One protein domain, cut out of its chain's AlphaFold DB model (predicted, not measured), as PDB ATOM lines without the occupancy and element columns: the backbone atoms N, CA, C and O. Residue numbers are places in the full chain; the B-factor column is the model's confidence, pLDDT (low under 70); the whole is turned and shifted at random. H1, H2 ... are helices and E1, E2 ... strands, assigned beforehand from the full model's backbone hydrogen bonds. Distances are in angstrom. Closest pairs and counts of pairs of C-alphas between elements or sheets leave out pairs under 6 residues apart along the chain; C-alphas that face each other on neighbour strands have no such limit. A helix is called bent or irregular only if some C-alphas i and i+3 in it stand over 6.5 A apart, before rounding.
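This is residues 209 to 268 of the 1263 residues of an uncharacterized protein of Valsa mali var. pyri (UniProt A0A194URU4). A small two-stranded hairpin, E1 and E2, lies toward one end of an elongated domain, and the helix H2, which follows E2 with no residue between them, turns back from the end of E2 and runs through the middle, with the helix H1 at nearly a right angle to H2. The short helix H3 and the tail of residues 262 to 268 lie toward the other end, while a long loop, residues 221 to 233, leads from H1 to the hairpin. The printed part has 60 residues with three named helices and two named strands, in the order H1, E1, E2, H2, H3; the sheet, E1 - E2, is antiparallel and the class is mostly helix. The whole is compact, with a radius of gyration of the C-alphas of 11.4 A, and its C-alphas span 36 by 23 by 16 A.

E1, residues 234 to 236, and E2, residues 243 to 245, form a hairpin of antiparallel strands, with 140 degrees between their directions. N 235 and O 244 are 2.9 A apart and N 244 and O 235 are 3.0 A apart, both within hydrogen-bond range. H2, residues 246 to 256, follows E2 by a tight link; its closest C-alphas to E1 are those of Asn 246 and Lys 234, 6.2 A apart. H2 is irregular: C-alphas 247 and 250 are 7.2 A apart. H1, residues 209 to 220, only just touches H2, with 3 pairs of C-alphas within 8 A, through its residues 213 to 217 alone. Their closest C-alphas, of Arg 217 and Val 250, are 6.2 A apart, and their lines are about perpendicular, at 79 degrees. H3, residues 258 to 261, is close to H2 but not clearly touching it; their closest C-alphas, of Ile 254 and Ser 261, are 7.2 A apart. H3 is apart from E1 and E2, and H1 is apart from E2. Every O i to N i+4 pair is within hydrogen-bond range in H1 and 5 of 7 in H2, while H3 is too short for such a pair.

E1 begins at C-alpha 234, (-18.624, 45.144, 38.478). H2 measures 15.4 A from first to last C-alpha and ends at C-alpha 256, (-30.587, 35.007, 45.671). H1 measures 16.7 A and begins at C-alpha 209, (-34.017, 28.104, 29.889). H3 ends at C-alpha 261, (-37.659, 37.337, 38.782).

The two C-alphas farthest apart are those of Ser 227 and Arg 268, at 37.1 A. The printed part has no cut. The link from H1 to E1, 13 residues, is long. Mean pLDDT of the printed part is 71.2; it is under 70 at 17 residues, among them 258 to 268.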
ATOM      1  N   ARG A 209     -35.055  27.699  28.931       58.69
ATOM      2  CA  ARG A 209     -34.017  28.104  29.889       58.69
ATOM      3  C   ARG A 209     -33.090  29.204  29.355       58.69
ATOM      4  O   ARG A 209     -32.554  29.984  30.147       58.69
ATOM      5  N   ALA A 210     -32.887  29.275  28.038       68.38
ATOM      6  CA  ALA A 210     -32.158  30.361  27.388       68.38
ATOM      7  C   ALA A 210     -32.996  31.652  27.337       68.38
ATOM      8  O   ALA A 210     -32.485  32.707  27.716       68.38
ATOM      9  N   LYS A 211     -34.285  31.560  26.969       70.56
ATOM     10  CA  LYS A 211     -35.242  32.682  27.003       70.56
ATOM     11  C   LYS A 211     -35.291  33.337  28.379       70.56
ATOM     12  O   LYS A 211     -35.072  34.542  28.474       70.56
ATOM     13  N   LEU A 212     -35.466  32.545  29.441       66.88
ATOM     14  CA  LEU A 212     -35.537  33.065  30.808       66.88
ATOM     15  C   LEU A 212     -34.273  33.846  31.212       66.88
ATOM     16  O   LEU A 212     -34.349  34.938  31.773       66.88
ATOM     17  N   ARG A 213     -33.085  33.312  30.898       76.38
ATOM     18  CA  ARG A 213     -31.812  34.002  31.169       76.38
ATOM     19  C   ARG A 213     -31.645  35.290  30.357       76.38
ATOM     20  O   ARG A 213     -30.981  36.203  30.842       76.38
ATOM     21  N   SER A 214     -32.228  35.367  29.158       77.88
ATOM     22  CA  SER A 214     -32.259  36.596  28.357       77.88
ATOM     23  C   SER A 214     -33.169  37.643  28.999       77.88
ATOM     24  O   SER A 214     -32.708  38.745  29.275       77.88
ATOM     25  N   GLN A 215     -34.407  37.268  29.341       73.81
ATOM     26  CA  GLN A 215     -35.398  38.150  29.973       73.81
ATOM     27  C   GLN A 215     -34.889  38.751  31.291       73.81
ATOM     28  O   GLN A 215     -34.985  39.958  31.492       73.81
ATOM     29  N   ILE A 216     -34.273  37.941  32.164       73.31
ATOM     30  CA  ILE A 216     -33.688  38.438  33.421       73.31
ATOM     31  C   ILE A 216     -32.576  39.459  33.149       73.31
ATOM     32  O   ILE A 216     -32.455  40.457  33.858       73.31
ATOM     33  N   ARG A 217     -31.756  39.231  32.118       81.12
ATOM     34  CA  ARG A 217     -30.678  40.156  31.767       81.12
ATOM     35  C   ARG A 217     -31.224  41.469  31.215       81.12
ATOM     36  O   ARG A 217     -30.768  42.529  31.622       81.12
ATOM     37  N   GLU A 218     -32.208  41.388  30.334       79.94
ATOM     38  CA  GLU A 218     -32.824  42.531  29.667       79.94
ATOM     39  C   GLU A 218     -33.655  43.404  30.621       79.94
ATOM     40  O   GLU A 218     -33.560  44.623  30.540       79.94
ATOM     41  N   LYS A 219     -34.380  42.801  31.576       73.44
ATOM     42  CA  LYS A 219     -35.233  43.512  32.550       73.44
ATOM     43  C   LYS A 219     -34.464  44.073  33.759       73.44
ATOM     44  O   LYS A 219     -34.788  45.167  34.200       73.44
ATOM     45  N   TYR A 220     -33.446  43.372  34.281       71.12
ATOM     46  CA  TYR A 220     -32.808  43.716  35.574       71.12
ATOM     47  C   TYR A 220     -31.302  44.031  35.515       71.12
ATOM     48  O   TYR A 220     -30.692  44.278  36.554       71.12
ATOM     49  N   ILE A 221     -30.656  43.961  34.343       79.00
ATOM     50  CA  ILE A 221     -29.204  44.199  34.218       79.00
ATOM     51  C   ILE A 221     -28.904  45.219  33.120       79.00
ATOM     52  O   ILE A 221     -28.220  46.202  33.383       79.00
ATOM     53  N   THR A 222     -29.413  45.008  31.905       82.00
ATOM     54  CA  THR A 222     -29.168  45.884  30.748       82.00
ATOM     55  C   THR A 222     -29.526  47.362  30.991       82.00
ATOM     56  O   THR A 222     -28.705  48.193  30.607       82.00
ATOM     57  N   PRO A 223     -30.647  47.734  31.652       79.38
ATOM     58  CA  PRO A 223     -31.017  49.145  31.843       79.38
ATOM     59  C   PRO A 223     -30.058  49.919  32.761       79.38
ATOM     60  O   PRO A 223     -29.982  51.141  32.688       79.38
ATOM     61  N   TYR A 224     -29.310  49.200  33.603       71.62
ATOM     62  CA  TYR A 224     -28.408  49.749  34.620       71.62
ATOM     63  C   TYR A 224     -26.931  49.484  34.292       71.62
ATOM     64  O   TYR A 224     -26.048  49.679  35.130       71.62
ATOM     65  N   LEU A 225     -26.652  49.006  33.077       80.00
ATOM     66  CA  LEU A 225     -25.310  48.662  32.637       80.00
ATOM     67  C   LEU A 225     -24.616  49.893  32.019       80.00
ATOM     68  O   LEU A 225     -25.136  50.450  31.053       80.00
ATOM     69  N   PRO A 226     -23.430  50.314  32.502       76.38
ATOM     70  CA  PRO A 226     -22.702  51.431  31.899       76.38
ATOM     71  C   PRO A 226     -22.341  51.169  30.429       76.38
ATOM     72  O   PRO A 226     -21.938  50.057  30.072       76.38
ATOM     73  N   SER A 227     -22.419  52.195  29.576       69.94
ATOM     74  CA  SER A 227     -22.000  52.095  28.170       69.94
ATOM     75  C   SER A 227     -20.558  51.591  28.048       69.94
ATOM     76  O   SER A 227     -19.635  52.180  28.603       69.94
ATOM     77  N   GLY A 228     -20.370  50.499  27.303       73.50
ATOM     78  CA  GLY A 228     -19.070  49.841  27.117       73.50
ATOM     79  C   GLY A 228     -18.714  48.769  28.159       73.50
ATOM     80  O   GLY A 228     -17.638  48.183  28.063       73.50
ATOM     81  N   ALA A 229     -19.590  48.470  29.125       73.88
ATOM     82  CA  ALA A 229     -19.347  47.452  30.147       73.88
ATOM     83  C   ALA A 229     -19.187  46.028  29.575       73.88
ATOM     84  O   ALA A 229     -20.080  45.470  28.931       73.88
ATOM     85  N   ASP A 230     -18.058  45.397  29.892       78.62
ATOM     86  CA  ASP A 230     -17.737  44.021  29.519       78.62
ATOM     87  C   ASP A 230     -18.354  42.990  30.498       78.62
ATOM     88  O   ASP A 230     -19.157  43.314  31.377       78.62
ATOM     89  N   ARG A 231     -17.981  41.706  30.374       74.25
ATOM     90  CA  ARG A 231     -18.434  40.654  31.307       74.25
ATOM     91  C   ARG A 231     -17.791  40.735  32.699       74.25
ATOM     92  O   ARG A 231     -18.369  40.170  33.630       74.25
ATOM     93  N   SER A 232     -16.624  41.364  32.850       78.50
ATOM     94  CA  SER A 232     -15.924  41.486  34.136       78.50
ATOM     95  C   SER A 232     -16.378  42.696  34.962       78.50
ATOM     96  O   SER A 232     -16.309  42.642  36.192       78.50
ATOM     97  N   THR A 233     -16.910  43.726  34.295       82.25
ATOM     98  CA  THR A 233     -17.404  44.985  34.865       82.25
ATOM     99  C   THR A 233     -18.305  44.720  36.063       82.25
ATOM    100  O   THR A 233     -19.283  43.973  35.976       82.25
ATOM    101  N   LYS A 234     -17.943  45.317  37.198       84.31
ATOM    102  CA  LYS A 234     -18.624  45.144  38.478       84.31
ATOM    103  C   LYS A 234     -19.768  46.145  38.616       84.31
ATOM    104  O   LYS A 234     -19.539  47.346  38.533       84.31
ATOM    105  N   ILE A 235     -20.965  45.634  38.868       81.19
ATOM    106  CA  ILE A 235     -22.198  46.398  39.082       81.19
ATOM    107  C   ILE A 235     -22.876  45.933  40.385       81.19
ATOM    108  O   ILE A 235     -22.795  44.744  40.715       81.19
ATOM    109  N   PRO A 236     -23.516  46.830  41.154       81.50
ATOM    110  CA  PRO A 236     -24.318  46.442  42.310       81.50
ATOM    111  C   PRO A 236     -25.612  45.752  41.859       81.50
ATOM    112  O   PRO A 236     -26.225  46.147  40.871       81.50
ATOM    113  N   CYS A 237     -26.048  44.721  42.582       78.75
ATOM    114  CA  CYS A 237     -27.367  44.130  42.391       78.75
ATOM    115  C   CYS A 237     -28.436  45.095  42.909       78.75
ATOM    116  O   CYS A 237     -28.331  45.588  44.030       78.75
ATOM    117  N   GLU A 238     -29.501  45.334  42.150       71.56
ATOM    118  CA  GLU A 238     -30.549  46.265  42.576       71.56
ATOM    119  C   GLU A 238     -31.267  45.849  43.869       71.56
ATOM    120  O   GLU A 238     -31.723  46.720  44.609       71.56
ATOM    121  N   VAL A 239     -31.322  44.547  44.166       70.81
ATOM    122  CA  VAL A 239     -32.108  43.995  45.279       70.81
ATOM    123  C   VAL A 239     -31.315  43.973  46.589       70.81
ATOM    124  O   VAL A 239     -31.769  44.532  47.580       70.81
ATOM    125  N   CYS A 240     -30.120  43.367  46.613       78.12
ATOM    126  CA  CYS A 240     -29.277  43.291  47.822       78.12
ATOM    127  C   CYS A 240     -28.164  44.346  47.904       78.12
ATOM    128  O   CYS A 240     -27.469  44.408  48.913       78.12
ATOM    129  N   LYS A 241     -27.950  45.144  46.850       79.19
ATOM    130  CA  LYS A 241     -26.850  46.122  46.701       79.19
ATOM    131  C   LYS A 241     -25.420  45.540  46.741       79.19
ATOM    132  O   LYS A 241     -24.465  46.289  46.553       79.19
ATOM    133  N   GLU A 242     -25.247  44.222  46.883       80.62
ATOM    134  CA  GLU A 242     -23.948  43.544  46.744       80.62
ATOM    135  C   GLU A 242     -23.405  43.634  45.303       80.62
ATOM    136  O   GLU A 242     -24.158  43.622  44.328       80.62
ATOM    137  N   ILE A 243     -22.078  43.705  45.154       80.38
ATOM    138  CA  ILE A 243     -21.411  43.974  43.871       80.38
ATOM    139  C   ILE A 243     -20.961  42.673  43.187       80.38
ATOM    140  O   ILE A 243     -20.070  41.979  43.679       80.38
ATOM    141  N   PHE A 244     -21.487  42.403  41.989       84.12
ATOM    142  CA  PHE A 244     -21.124  41.249  41.153       84.12
ATOM    143  C   PHE A 244     -20.623  41.680  39.776       84.12
ATOM    144  O   PHE A 244     -20.880  42.791  39.318       84.12
ATOM    145  N   SER A 245     -19.907  40.796  39.077       84.75
ATOM    146  CA  SER A 245     -19.586  41.044  37.667       84.75
ATOM    147  C   SER A 245     -20.832  40.878  36.794       84.75
ATOM    148  O   SER A 245     -21.631  39.966  37.012       84.75
ATOM    149  N   ASN A 246     -20.966  41.698  35.753       79.94
ATOM    150  CA  ASN A 246     -22.019  41.616  34.735       79.94
ATOM    151  C   ASN A 246     -22.241  40.174  34.221       79.94
ATOM    152  O   ASN A 246     -23.371  39.706  34.089       79.94
ATOM    153  N   GLY A 247     -21.156  39.423  33.994       77.62
ATOM    154  CA  GLY A 247     -21.216  38.026  33.556       77.62
ATOM    155  C   GLY A 247     -21.750  37.028  34.595       77.62
ATOM    156  O   GLY A 247     -22.167  35.941  34.204       77.62
ATOM    157  N   SER A 248     -21.752  37.369  35.889       85.69
ATOM    158  CA  SER A 248     -22.266  36.519  36.978       85.69
ATOM    159  C   SER A 248     -23.595  37.004  37.573       85.69
ATOM    160  O   SER A 248     -24.291  36.211  38.207       85.69
ATOM    161  N   MET A 249     -23.990  38.256  37.316       81.81
ATOM    162  CA  MET A 249     -25.183  38.886  37.894       81.81
ATOM    163  C   MET A 249     -26.489  38.125  37.590       81.81
ATOM    164  O   MET A 249     -27.312  37.956  38.486       81.81
ATOM    165  N   VAL A 250     -26.657  37.562  36.383       80.06
ATOM    166  CA  VAL A 250     -27.834  36.725  36.038       80.06
ATOM    167  C   VAL A 250     -27.948  35.506  36.968       80.06
ATOM    168  O   VAL A 250     -29.026  35.200  37.472       80.06
ATOM    169  N   ASP A 251     -26.832  34.820  37.232       77.31
ATOM    170  CA  ASP A 251     -26.801  33.636  38.100       77.31
ATOM    171  C   ASP A 251     -26.894  33.989  39.590       77.31
ATOM    172  O   ASP A 251     -27.313  33.148  40.386       77.31
ATOM    173  N   HIS A 252     -26.521  35.212  39.973       80.69
ATOM    174  CA  HIS A 252     -26.786  35.749  41.303       80.69
ATOM    175  C   HIS A 252     -28.292  36.001  41.497       80.69
ATOM    176  O   HIS A 252     -28.869  35.421  42.416       80.69
ATOM    177  N   ILE A 253     -28.944  36.759  40.602       75.62
ATOM    178  CA  ILE A 253     -30.381  37.084  40.694       75.62
ATOM    179  C   ILE A 253     -31.225  35.802  40.765       75.62
ATOM    180  O   ILE A 253     -32.000  35.639  41.705       75.62
ATOM    181  N   ILE A 254     -30.986  34.833  39.868       70.62
ATOM    182  CA  ILE A 254     -31.691  33.533  39.858       70.62
ATOM    183  C   ILE A 254     -31.539  32.759  41.184       70.62
ATOM    184  O   ILE A 254     -32.427  31.995  41.556       70.62
ATOM    185  N   ARG A 255     -30.412  32.905  41.898       67.44
ATOM    186  CA  ARG A 255     -30.127  32.148  43.134       67.44
ATOM    187  C   ARG A 255     -30.521  32.865  44.420       67.44
ATOM    188  O   ARG A 255     -30.807  32.187  45.401       67.44
ATOM    189  N   LYS A 256     -30.440  34.195  44.451       68.56
ATOM    190  CA  LYS A 256     -30.587  35.007  45.671       68.56
ATOM    191  C   LYS A 256     -31.854  35.858  45.686       68.56
ATOM    192  O   LYS A 256     -32.335  36.162  46.771       68.56
ATOM    193  N   HIS A 257     -32.425  36.171  44.523       71.44
ATOM    194  CA  HIS A 257     -33.612  37.021  44.388       71.44
ATOM    195  C   HIS A 257     -34.702  36.384  43.503       71.44
ATOM    196  O   HIS A 257     -35.207  37.037  42.590       71.44
ATOM    197  N   PRO A 258     -35.097  35.115  43.755       55.41
ATOM    198  CA  PRO A 258     -36.049  34.405  42.897       55.41
ATOM    199  C   PRO A 258     -37.422  35.093  42.837       55.41
ATOM    200  O   PRO A 258     -38.046  35.108  41.779       55.41
ATOM    201  N   THR A 259     -37.857  35.729  43.929       54.03
ATOM    202  CA  THR A 259     -39.124  36.477  44.023       54.03
ATOM    203  C   THR A 259     -39.192  37.673  43.078       54.03
ATOM    204  O   THR A 259     -40.252  37.959  42.538       54.03
ATOM    205  N   VAL A 260     -38.063  38.341  42.828       56.19
ATOM    206  CA  VAL A 260     -37.986  39.516  41.941       56.19
ATOM    207  C   VAL A 260     -38.049  39.109  40.467       56.19
ATOM    208  O   VAL A 260     -38.406  39.920  39.621       56.19
ATOM    209  N   SER A 261     -37.722  37.851  40.154       56.00
ATOM    210  CA  SER A 261     -37.659  37.337  38.782       56.00
ATOM    211  C   SER A 261     -38.964  36.737  38.231       56.00
ATOM    212  O   SER A 261     -38.960  36.335  37.073       56.00
ATOM    213  N   GLU A 262     -40.045  36.652  39.023       51.25
ATOM    214  CA  GLU A 262     -41.340  36.037  38.632       51.25
ATOM    215  C   GLU A 262     -41.214  34.583  38.106       51.25
ATOM    216  O   GLU A 262     -42.056  34.084  37.364       51.25
ATOM    217  N   VAL A 263     -40.149  33.867  38.492       48.28
ATOM    218  CA  VAL A 263     -39.841  32.526  37.965       48.28
ATOM    219  C   VAL A 263     -40.567  31.434  38.758       48.28
ATOM    220  O   VAL A 263     -40.352  31.333  39.971       48.28
ATOM    221  N   PRO A 264     -41.327  30.535  38.098       38.41
ATOM    222  CA  PRO A 264     -41.868  29.338  38.736       38.41
ATOM    223  C   PRO A 264     -40.749  28.512  39.378       38.41
ATOM    224  O   PRO A 264     -39.732  28.222  38.739       38.41
ATOM    225  N   ARG A 265     -40.914  28.118  40.648       40.00
ATOM    226  CA  ARG A 265     -39.887  27.361  41.379       40.00
ATOM    227  C   ARG A 265     -39.532  26.081  40.619       40.00
ATOM    228  O   ARG A 265     -40.300  25.122  40.613       40.00
ATOM    229  N   ILE A 266     -38.314  26.007  40.077       42.81
ATOM    230  CA  ILE A 266     -37.700  24.717  39.742       42.81
ATOM    231  C   ILE A 266     -37.400  24.031  41.077       42.81
ATOM    232  O   ILE A 266     -36.319  24.214  41.643       42.81
ATOM    233  N   ASN A 267     -38.378  23.280  41.589       40.59
ATOM    234  CA  ASN A 267     -38.285  22.544  42.844       40.59
ATOM    235  C   ASN A 267     -37.104  21.567  42.790       40.59
ATOM    236  O   ASN A 267     -37.189  20.457  42.270       40.59
ATOM    237  N   ARG A 268     -35.976  21.990  43.363       46.62
ATOM    238  CA  ARG A 268     -34.944  21.077  43.840       46.62
ATOM    239  C   ARG A 268     -35.265  20.803  45.300       46.62
ATOM    240  O   ARG A 268     -35.206  21.758  46.074       46.62
TER     241      ARG A 268